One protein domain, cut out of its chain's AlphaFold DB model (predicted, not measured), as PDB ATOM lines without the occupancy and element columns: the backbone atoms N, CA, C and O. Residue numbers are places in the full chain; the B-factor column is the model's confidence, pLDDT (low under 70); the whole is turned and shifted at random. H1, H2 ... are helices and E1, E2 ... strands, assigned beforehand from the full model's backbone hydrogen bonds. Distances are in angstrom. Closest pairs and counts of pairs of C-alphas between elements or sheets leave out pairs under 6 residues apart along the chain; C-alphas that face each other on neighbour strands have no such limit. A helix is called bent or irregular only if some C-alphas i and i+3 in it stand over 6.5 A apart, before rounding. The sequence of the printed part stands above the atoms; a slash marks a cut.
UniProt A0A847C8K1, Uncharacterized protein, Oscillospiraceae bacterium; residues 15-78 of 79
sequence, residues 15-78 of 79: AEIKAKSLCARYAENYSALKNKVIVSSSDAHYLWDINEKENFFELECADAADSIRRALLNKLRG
ATOM      1  N   ALA A  15      19.663  25.151  -2.194       89.62
ATOM      2  CA  ALA A  15      20.410  23.960  -2.572       89.62
ATOM      3  C   ALA A  15      19.441  22.868  -3.021       89.62
ATOM      4  O   ALA A  15      18.394  22.667  -2.408       89.62
ATOM      5  N   GLU A  16      19.803  22.147  -4.074       90.50
ATOM      6  CA  GLU A  16      19.024  21.006  -4.536       90.50
ATOM      7  C   GLU A  16      19.531  19.707  -3.906       90.50
ATOM      8  O   GLU A  16      20.733  19.427  -3.896       90.50
ATOM      9  N   ILE A  17      18.606  18.898  -3.387       88.75
ATOM     10  CA  ILE A  17      18.890  17.552  -2.889       88.75
ATOM     11  C   ILE A  17      17.916  16.579  -3.557       88.75
ATOM     12  O   ILE A  17      16.707  16.626  -3.333       88.75
ATOM     13  N   LYS A  18      18.466  15.639  -4.333       81.50
ATOM     14  CA  LYS A  18      17.685  14.641  -5.082       81.50
ATOM     15  C   LYS A  18      16.789  13.779  -4.187       81.50
ATOM     16  O   LYS A  18      15.644  13.514  -4.522       81.50
ATOM     17  N   ALA A  19      17.304  13.328  -3.045       81.12
ATOM     18  CA  ALA A  19      16.572  12.453  -2.134       81.12
ATOM     19  C   ALA A  19      16.185  13.196  -0.854       81.12
ATOM     20  O   ALA A  19      17.041  13.449  -0.003       81.12
ATOM     21  N   LYS A  20      14.885  13.471  -0.676       74.19
ATOM     22  CA  LYS A  20      14.350  14.131   0.532       74.19
ATOM     23  C   LYS A  20      14.748  13.424   1.834       74.19
ATOM     24  O   LYS A  20      14.983  14.083   2.842       74.19
ATOM     25  N   SER A  21      14.891  12.097   1.808       82.19
ATOM     26  CA  SER A  21      15.345  11.300   2.957       82.19
ATOM     27  C   SER A  21      16.755  11.660   3.442       82.19
ATOM     28  O   SER A  21      17.094  11.404   4.594       82.19
ATOM     29  N   LEU A  22      17.578  12.279   2.590       85.69
ATOM     30  CA  LEU A  22      18.936  12.699   2.930       85.69
ATOM     31  C   LEU A  22      19.000  14.120   3.495       85.69
ATOM     32  O   LEU A  22      20.035  14.485   4.051       85.69
ATOM     33  N   CYS A  23      17.923  14.908   3.398       82.62
ATOM     34  CA  CYS A  23      17.920  16.313   3.806       82.62
ATOM     35  C   CYS A  23      18.288  16.493   5.282       82.62
ATOM     36  O   CYS A  23      19.173  17.288   5.582       82.62
ATOM     37  N   ALA A  24      17.679  15.720   6.190       84.69
ATOM     38  CA  ALA A  24      17.980  15.796   7.623       84.69
ATOM     39  C   ALA A  24      19.454  15.466   7.908       84.69
ATOM     40  O   ALA A  24      20.173  16.255   8.520       84.69
ATOM     41  N   ARG A  25      19.941  14.354   7.343       88.69
ATOM     42  CA  ARG A  25      21.338  13.924   7.478       88.69
ATOM     43  C   ARG A  25      22.319  14.968   6.941       88.69
ATOM     44  O   ARG A  25      23.378  15.178   7.527       88.69
ATOM     45  N   TYR A  26      22.018  15.602   5.812       88.94
ATOM     46  CA  TYR A  26      22.895  16.619   5.233       88.94
ATOM     47  C   TYR A  26      22.839  17.939   6.003       88.94
ATOM     48  O   TYR A  26      23.888  18.547   6.204       88.94
ATOM     49  N   ALA A  27      21.674  18.344   6.506       84.75
ATOM     50  CA  ALA A  27      21.547  19.524   7.357       84.75
ATOM     51  C   ALA A  27      22.346  19.393   8.672       84.75
ATOM     52  O   ALA A  27      22.917  20.377   9.146       84.75
ATOM     53  N   GLU A  28      22.429  18.183   9.237       86.69
ATOM     54  CA  GLU A  28      23.243  17.893  10.426       86.69
ATOM     55  C   GLU A  28      24.750  17.952  10.137       86.69
ATOM     56  O   GLU A  28      25.502  18.559  10.901       86.69
ATOM     57  N   ASN A  29      25.192  17.355   9.026       88.62
ATOM     58  CA  ASN A  29      26.616  17.209   8.710       88.62
ATOM     59  C   ASN A  29      27.238  18.436   8.023       88.62
ATOM     60  O   ASN A  29      28.454  18.614   8.079       88.62
ATOM     61  N   TYR A  30      26.433  19.288   7.380       86.75
ATOM     62  CA  TYR A  30      26.920  20.426   6.599       86.75
ATOM     63  C   TYR A  30      26.259  21.727   7.053       86.75
ATOM     64  O   TYR A  30      25.166  22.089   6.616       86.75
ATOM     65  N   SER A  31      26.970  22.490   7.887       84.31
ATOM     66  CA  SER A  31      26.516  23.795   8.393       84.31
ATOM     67  C   SER A  31      26.132  24.778   7.282       84.31
ATOM     68  O   SER A  31      25.217  25.578   7.467       84.31
ATOM     69  N   ALA A  32      26.767  24.668   6.110       82.81
ATOM     70  CA  ALA A  32      26.464  25.468   4.926       82.81
ATOM     71  C   ALA A  32      25.005  25.335   4.444       82.81
ATOM     72  O   ALA A  32      24.519  26.233   3.759       82.81
ATOM     73  N   LEU A  33      24.302  24.250   4.789       85.69
ATOM     74  CA  LEU A  33      22.914  24.007   4.384       85.69
ATOM     75  C   LEU A  33      21.874  24.581   5.356       85.69
ATOM     76  O   LEU A  33      20.720  24.726   4.965       85.69
ATOM     77  N   LYS A  34      22.251  24.942   6.593       81.19
ATOM     78  CA  LYS A  34      21.293  25.320   7.655       81.19
ATOM     79  C   LYS A  34      20.386  26.501   7.301       81.19
ATOM     80  O   LYS A  34      19.254  26.542   7.762       81.19
ATOM     81  N   ASN A  35      20.872  27.426   6.473       80.94
ATOM     82  CA  ASN A  35      20.146  28.638   6.080       80.94
ATOM     83  C   ASN A  35      19.766  28.639   4.590       80.94
ATOM     84  O   ASN A  35      19.587  29.706   4.008       80.94
ATOM     85  N   LYS A  36      19.721  27.466   3.944       87.00
ATOM     86  CA  LYS A  36      19.375  27.352   2.524       87.00
ATOM     87  C   LYS A  36      17.974  26.785   2.350       87.00
ATOM     88  O   LYS A  36      17.593  25.839   3.035       87.00
ATOM     89  N   VAL A  37      17.240  27.313   1.373       89.69
ATOM     90  CA  VAL A  37      16.011  26.683   0.884       89.69
ATOM     91  C   VAL A  37      16.391  25.375   0.194       89.69
ATOM     92  O   VAL A  37      17.175  25.375  -0.755       89.69
ATOM     93  N   ILE A  38      15.863  24.253   0.676       88.81
ATOM     94  CA  ILE A  38      16.106  22.955   0.047       88.81
ATOM     95  C   ILE A  38      15.038  22.704  -1.008       88.81
ATOM     96  O   ILE A  38      13.846  22.694  -0.701       88.81
ATOM     97  N   VAL A  39      15.480  22.472  -2.239       89.38
ATOM     98  CA  VAL A  39      14.613  22.128  -3.367       89.38
ATOM     99  C   VAL A  39      14.880  20.704  -3.836       89.38
ATOM    100  O   VAL A  39      15.937  20.129  -3.570       89.38
ATOM    101  N   SER A  40      13.901  20.122  -4.515       87.19
ATOM    102  CA  SER A  40      13.995  18.789  -5.099       87.19
ATOM    103  C   SER A  40      13.367  18.847  -6.482       87.19
ATOM    104  O   SER A  40      12.208  19.242  -6.599       87.19
ATOM    105  N   SER A  41      14.149  18.506  -7.502       86.19
ATOM    106  CA  SER A  41      13.695  18.357  -8.881       86.19
ATOM    107  C   SER A  41      13.782  16.889  -9.284       86.19
ATOM    108  O   SER A  41      14.560  16.114  -8.716       86.19
ATOM    109  N   SER A  42      12.969  16.496 -10.258       85.94
ATOM    110  CA  SER A  42      13.068  15.173 -10.867       85.94
ATOM    111  C   SER A  42      14.336  15.012 -11.715       85.94
ATOM    112  O   SER A  42      14.860  13.900 -11.810       85.94
ATOM    113  N   ASP A  43      14.823  16.107 -12.315       87.88
ATOM    114  CA  ASP A  43      15.829  16.093 -13.393       87.88
ATOM    115  C   ASP A  43      15.514  14.997 -14.439       87.88
ATOM    116  O   ASP A  43      16.356  14.196 -14.868       87.88
ATOM    117  N   ALA A  44      14.218  14.884 -14.755       88.06
ATOM    118  CA  ALA A  44      13.666  13.777 -15.511       88.06
ATOM    119  C   ALA A  44      14.138  13.800 -16.970       88.06
ATOM    120  O   ALA A  44      13.963  14.780 -17.693       88.06
ATOM    121  N   HIS A  45      14.671  12.666 -17.424       90.94
ATOM    122  CA  HIS A  45      14.994  12.422 -18.835       90.94
ATOM    123  C   HIS A  45      13.862  11.674 -19.565       90.94
ATOM    124  O   HIS A  45      13.888  11.546 -20.790       90.94
ATOM    125  N   TYR A  46      12.858  11.201 -18.816       92.31
ATOM    126  CA  TYR A  46      11.668  10.518 -19.315       92.31
ATOM    127  C   TYR A  46      10.407  11.049 -18.632       92.31
ATOM    128  O   TYR A  46      10.428  11.425 -17.464       92.31
ATOM    129  N   LEU A  47       9.277  11.030 -19.345       90.50
ATOM    130  CA  LEU A  47       8.028  11.635 -18.862       90.50
ATOM    131  C   LEU A  47       7.478  11.001 -17.576       90.50
ATOM    132  O   LEU A  47       6.830  11.686 -16.798       90.50
ATOM    133  N   TRP A  48       7.711   9.709 -17.348       90.25
ATOM    134  CA  TRP A  48       7.222   9.011 -16.153       90.25
ATOM    135  C   TRP A  48       8.065   9.276 -14.899       90.25
ATOM    136  O   TRP A  48       7.640   8.910 -13.808       90.25
ATOM    137  N   ASP A  49       9.227   9.919 -15.046       86.62
ATOM    138  CA  ASP A  49      10.094  10.294 -13.925       86.62
ATOM    139  C   ASP A  49       9.799  11.718 -13.405       86.62
ATOM    140  O   ASP A  49      10.311  12.106 -12.355       86.62
ATOM    141  N   ILE A  50       8.958  12.484 -14.115       88.44
ATOM    142  CA  ILE A  50       8.488  13.830 -13.741       88.44
ATOM    143  C   ILE A  50       7.719  13.743 -12.414       88.44
ATOM    144  O   ILE A  50       6.719  13.031 -12.301       88.44
ATOM    145  N   ASN A  51       8.171  14.487 -11.403       84.00
ATOM    146  CA  ASN A  51       7.612  14.494 -10.044       84.00
ATOM    147  C   ASN A  51       7.088  15.875  -9.607       84.00
ATOM    148  O   ASN A  51       6.726  16.076  -8.447       84.00
ATOM    149  N   GLU A  52       7.010  16.823 -10.540       80.56
ATOM    150  CA  GLU A  52       6.662  18.230 -10.326       80.56
ATOM    151  C   GLU A  52       5.242  18.394  -9.763       80.56
ATOM    152  O   GLU A  52       4.941  19.393  -9.122       80.56
ATOM    153  N   LYS A  53       4.378  17.377  -9.896       79.69
ATOM    154  CA  LYS A  53       3.079  17.335  -9.205       79.69
ATOM    155  C   LYS A  53       3.218  17.352  -7.674       79.69
ATOM    156  O   LYS A  53       2.327  17.844  -6.988       79.69
ATOM    157  N   GLU A  54       4.299  16.795  -7.137       84.06
ATOM    158  CA  GLU A  54       4.583  16.756  -5.696       84.06
ATOM    159  C   GLU A  54       5.570  17.845  -5.263       84.06
ATOM    160  O   GLU A  54       5.591  18.236  -4.095       84.06
ATOM    161  N   ASN A  55       6.404  18.320  -6.191       85.81
ATOM    162  CA  ASN A  55       7.439  19.319  -5.949       85.81
ATOM    163  C   ASN A  55       7.229  20.518  -6.877       85.81
ATOM    164  O   ASN A  55       7.834  20.603  -7.943       85.81
ATOM    165  N   PHE A  56       6.377  21.451  -6.458       89.62
ATOM    166  CA  PHE A  56       6.113  22.692  -7.184       89.62
ATOM    167  C   PHE A  56       6.132  23.909  -6.257       89.62
ATOM    168  O   PHE A  56       6.069  23.792  -5.032       89.62
ATOM    169  N   PHE A  57       6.201  25.090  -6.872       90.31
ATOM    170  CA  PHE A  57       6.006  26.373  -6.208       90.31
ATOM    171  C   PHE A  57       4.763  27.051  -6.768       90.31
ATOM    172  O   PHE A  57       4.603  27.157  -7.981       90.31
ATOM    173  N   GLU A  58       3.927  27.568  -5.878       92.25
ATOM    174  CA  GLU A  58       2.887  28.526  -6.240       92.25
ATOM    175  C   GLU A  58       3.498  29.929  -6.239       92.25
ATOM    176  O   GLU A  58       4.143  30.337  -5.262       92.25
ATOM    177  N   LEU A  59       3.344  30.639  -7.358       94.00
ATOM    178  CA  LEU A  59       3.921  31.960  -7.582       94.00
ATOM    179  C   LEU A  59       2.819  32.946  -7.967       94.00
ATOM    180  O   LEU A  59       2.173  32.793  -9.000       94.00
ATOM    181  N   GLU A  60       2.674  34.001  -7.174       93.44
ATOM    182  CA  GLU A  60       1.784  35.124  -7.472       93.44
ATOM    183  C   GLU A  60       2.479  36.076  -8.457       93.44
ATOM    184  O   GLU A  60       3.227  36.975  -8.063       93.44
ATOM    185  N   CYS A  61       2.312  35.837  -9.759       94.19
ATOM    186  CA  CYS A  61       2.985  36.604 -10.807       94.19
ATOM    187  C   CYS A  61       2.221  36.582 -12.140       94.19
ATOM    188  O   CYS A  61       1.266  35.828 -12.316       94.19
ATOM    189  N   ALA A  62       2.629  37.435 -13.085       94.56
ATOM    190  CA  ALA A  62       2.080  37.404 -14.437       94.56
ATOM    191  C   ALA A  62       2.643  36.207 -15.220       94.56
ATOM    192  O   ALA A  62       3.791  35.814 -15.001       94.56
ATOM    193  N   ASP A  63       1.882  35.697 -16.193       93.56
ATOM    194  CA  ASP A  63       2.314  34.620 -17.098       93.56
ATOM    195  C   ASP A  63       3.288  35.140 -18.173       93.56
ATOM    196  O   ASP A  63       3.022  35.194 -19.373       93.56
ATOM    197  N   ALA A  64       4.425  35.640 -17.699       95.94
ATOM    198  CA  ALA A  64       5.537  36.108 -18.499       95.94
ATOM    199  C   ALA A  64       6.826  35.584 -17.872       95.94
ATOM    200  O   ALA A  64       7.044  35.721 -16.666       95.94
ATOM    201  N   ALA A  65       7.724  35.047 -18.701       95.06
ATOM    202  CA  ALA A  65       8.948  34.393 -18.240       95.06
ATOM    203  C   ALA A  65       9.789  35.255 -17.274       95.06
ATOM    204  O   ALA A  65      10.385  34.731 -16.335       95.06
ATOM    205  N   ASP A  66       9.830  36.579 -17.473       97.19
ATOM    206  CA  ASP A  66      10.542  37.490 -16.568       97.19
ATOM    207  C   ASP A  66       9.881  37.618 -15.193       97.19
ATOM    208  O   ASP A  66      10.578  37.625 -14.178       97.19
ATOM    209  N   SER A  67       8.548  37.662 -15.159       95.94
ATOM    210  CA  SER A  67       7.768  37.753 -13.925       95.94
ATOM    211  C   SER A  67       7.892  36.464 -13.109       95.94
ATOM    212  O   SER A  67       8.257  36.525 -11.935       95.94
ATOM    213  N   ILE A  68       7.737  35.309 -13.764       96.31
ATOM    214  CA  ILE A  68       7.894  33.979 -13.156       96.31
ATOM    215  C   ILE A  68       9.299  33.809 -12.578       96.31
ATOM    216  O   ILE A  68       9.461  33.431 -11.419       96.31
ATOM    217  N   ARG A  69      10.339  34.138 -13.354       95.25
ATOM    218  CA  ARG A  69      11.730  34.011 -12.902       95.25
ATOM    219  C   ARG A  69      12.023  34.887 -11.686       95.25
ATOM    220  O   ARG A  69      12.697  34.423 -10.769       95.25
ATOM    221  N   ARG A  70      11.544  36.136 -11.658       95.50
ATOM    222  CA  ARG A  70      11.715  37.014 -10.487       95.50
ATOM    223  C   ARG A  70      10.988  36.455  -9.266       95.50
ATOM    224  O   ARG A  70      11.604  36.349  -8.211       95.50
ATOM    225  N   ALA A  71       9.729  36.051  -9.423       96.00
ATOM    226  CA  ALA A  71       8.939  35.478  -8.337       96.00
ATOM    227  C   ALA A  71       9.590  34.207  -7.765       96.00
ATOM    228  O   ALA A  71       9.711  34.072  -6.550       96.00
ATOM    229  N   LEU A  72      10.093  33.320  -8.631       94.19
ATOM    230  CA  LEU A  72      10.807  32.116  -8.213       94.19
ATOM    231  C   LEU A  72      12.091  32.447  -7.445       94.19
ATOM    232  O   LEU A  72      12.335  31.874  -6.388       94.19
ATOM    233  N   LEU A  73      12.916  33.373  -7.944       92.94
ATOM    234  CA  LEU A  73      14.157  33.753  -7.262       92.94
ATOM    235  C   LEU A  73      13.893  34.378  -5.889       92.94
ATOM    236  O   LEU A  73      14.614  34.056  -4.947       92.94
ATOM    237  N   ASN A  74      12.858  35.210  -5.760       93.19
ATOM    238  CA  ASN A  74      12.446  35.777  -4.473       93.19
ATOM    239  C   ASN A  74      11.987  34.666  -3.517       93.19
ATOM    240  O   ASN A  74      12.511  34.546  -2.409       93.19
ATOM    241  N   LYS A  75      11.145  33.740  -3.999       93.06
ATOM    242  CA  LYS A  75      10.713  32.566  -3.226       93.06
ATOM    243  C   LYS A  75      11.898  31.738  -2.715       93.06
ATOM    244  O   LYS A  75      11.911  31.329  -1.557       93.06
ATOM    245  N   LEU A  76      12.917  31.527  -3.552       91.69
ATOM    246  CA  LEU A  76      14.147  30.804  -3.198       91.69
ATOM    247  C   LEU A  76      15.088  31.589  -2.270       91.69
ATOM    248  O   LEU A  76      16.019  31.004  -1.715       91.69
ATOM    249  N   ARG A  77      14.892  32.899  -2.118       90.75
ATOM    250  CA  ARG A  77      15.584  33.744  -1.131       90.75
ATOM    251  C   ARG A  77      14.820  33.861   0.187       90.75
ATOM    252  O   ARG A  77      15.400  34.323   1.163       90.75
ATOM    253  N   GLY A  78      13.570  33.397   0.229       83.62
ATOM    254  CA  GLY A  78      12.669  33.598   1.363       83.62
ATOM    255  C   GLY A  78      12.072  35.008   1.416       83.62
ATOM    256  O   GLY A  78      11.701  35.452   2.499       83.62
TER     257      GLY A  78
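What this domain is: This is residues 15 to 78 of the 79 residues of an uncharacterized protein of Oscillospiraceae bacterium (UniProt A0A847C8K1). Two helices, H1 and H2, sit far from each other on the two sides of a short strand, E1, in a loose and flat arrangement. A long loop, residues 40 to 64, runs away from E1, turns and folds back to reach H2, and residues 15 to 16 pair in parallel with E1. The printed part has 64 residues, with two named helices and one named strand in the order H1, E1, H2; the class is mostly helix, though under half of the residues, 26 of 64, are in named elements. The whole is loose, with a radius of gyration of the C-alphas of 13.9 A and spans of 39 by 31 by 15 A.

Where its parts are: H1 is residues 20 to 29, 15.1 A from first to last C-alpha, and begins with C-alpha 20 at (14.350, 14.131, 0.532). H1 is irregular, but only just: C-alphas 21 and 24 are 7.0 A apart. E1 is residues 37 to 39, with C-alpha 37 at (16.011, 26.683, 0.884). H2 is residues 65 to 77, 18.4 A long, and ends with C-alpha 77 at (15.584, 33.744, -1.131).

How they stand to each other: The closest C-alphas of H1 and E1, those of Cys 23 and Ile 38, are 7.8 A apart. Residues 15 to 16 pair with residues 38 to 39 of E1, parallel; E1 pairs with no named strand. The closest C-alphas of E1 and H2, those of Val 37 and Leu 76, are 6.1 A apart. H1 and H2 are apart. In H2 every O i to N i+4 pair is within hydrogen-bond range; in H1, 4 of 6 are.

The domain as a whole: The C-alphas of Asn 29 and Asp 63 are the two farthest apart, at 39.5 A. The printed part has no cut. The link from H1 to E1 is short, with 7 residues, and that from E1 to H2 is long, with 25. The mean pLDDT of the printed part is 88.6, and no printed residue is under 70.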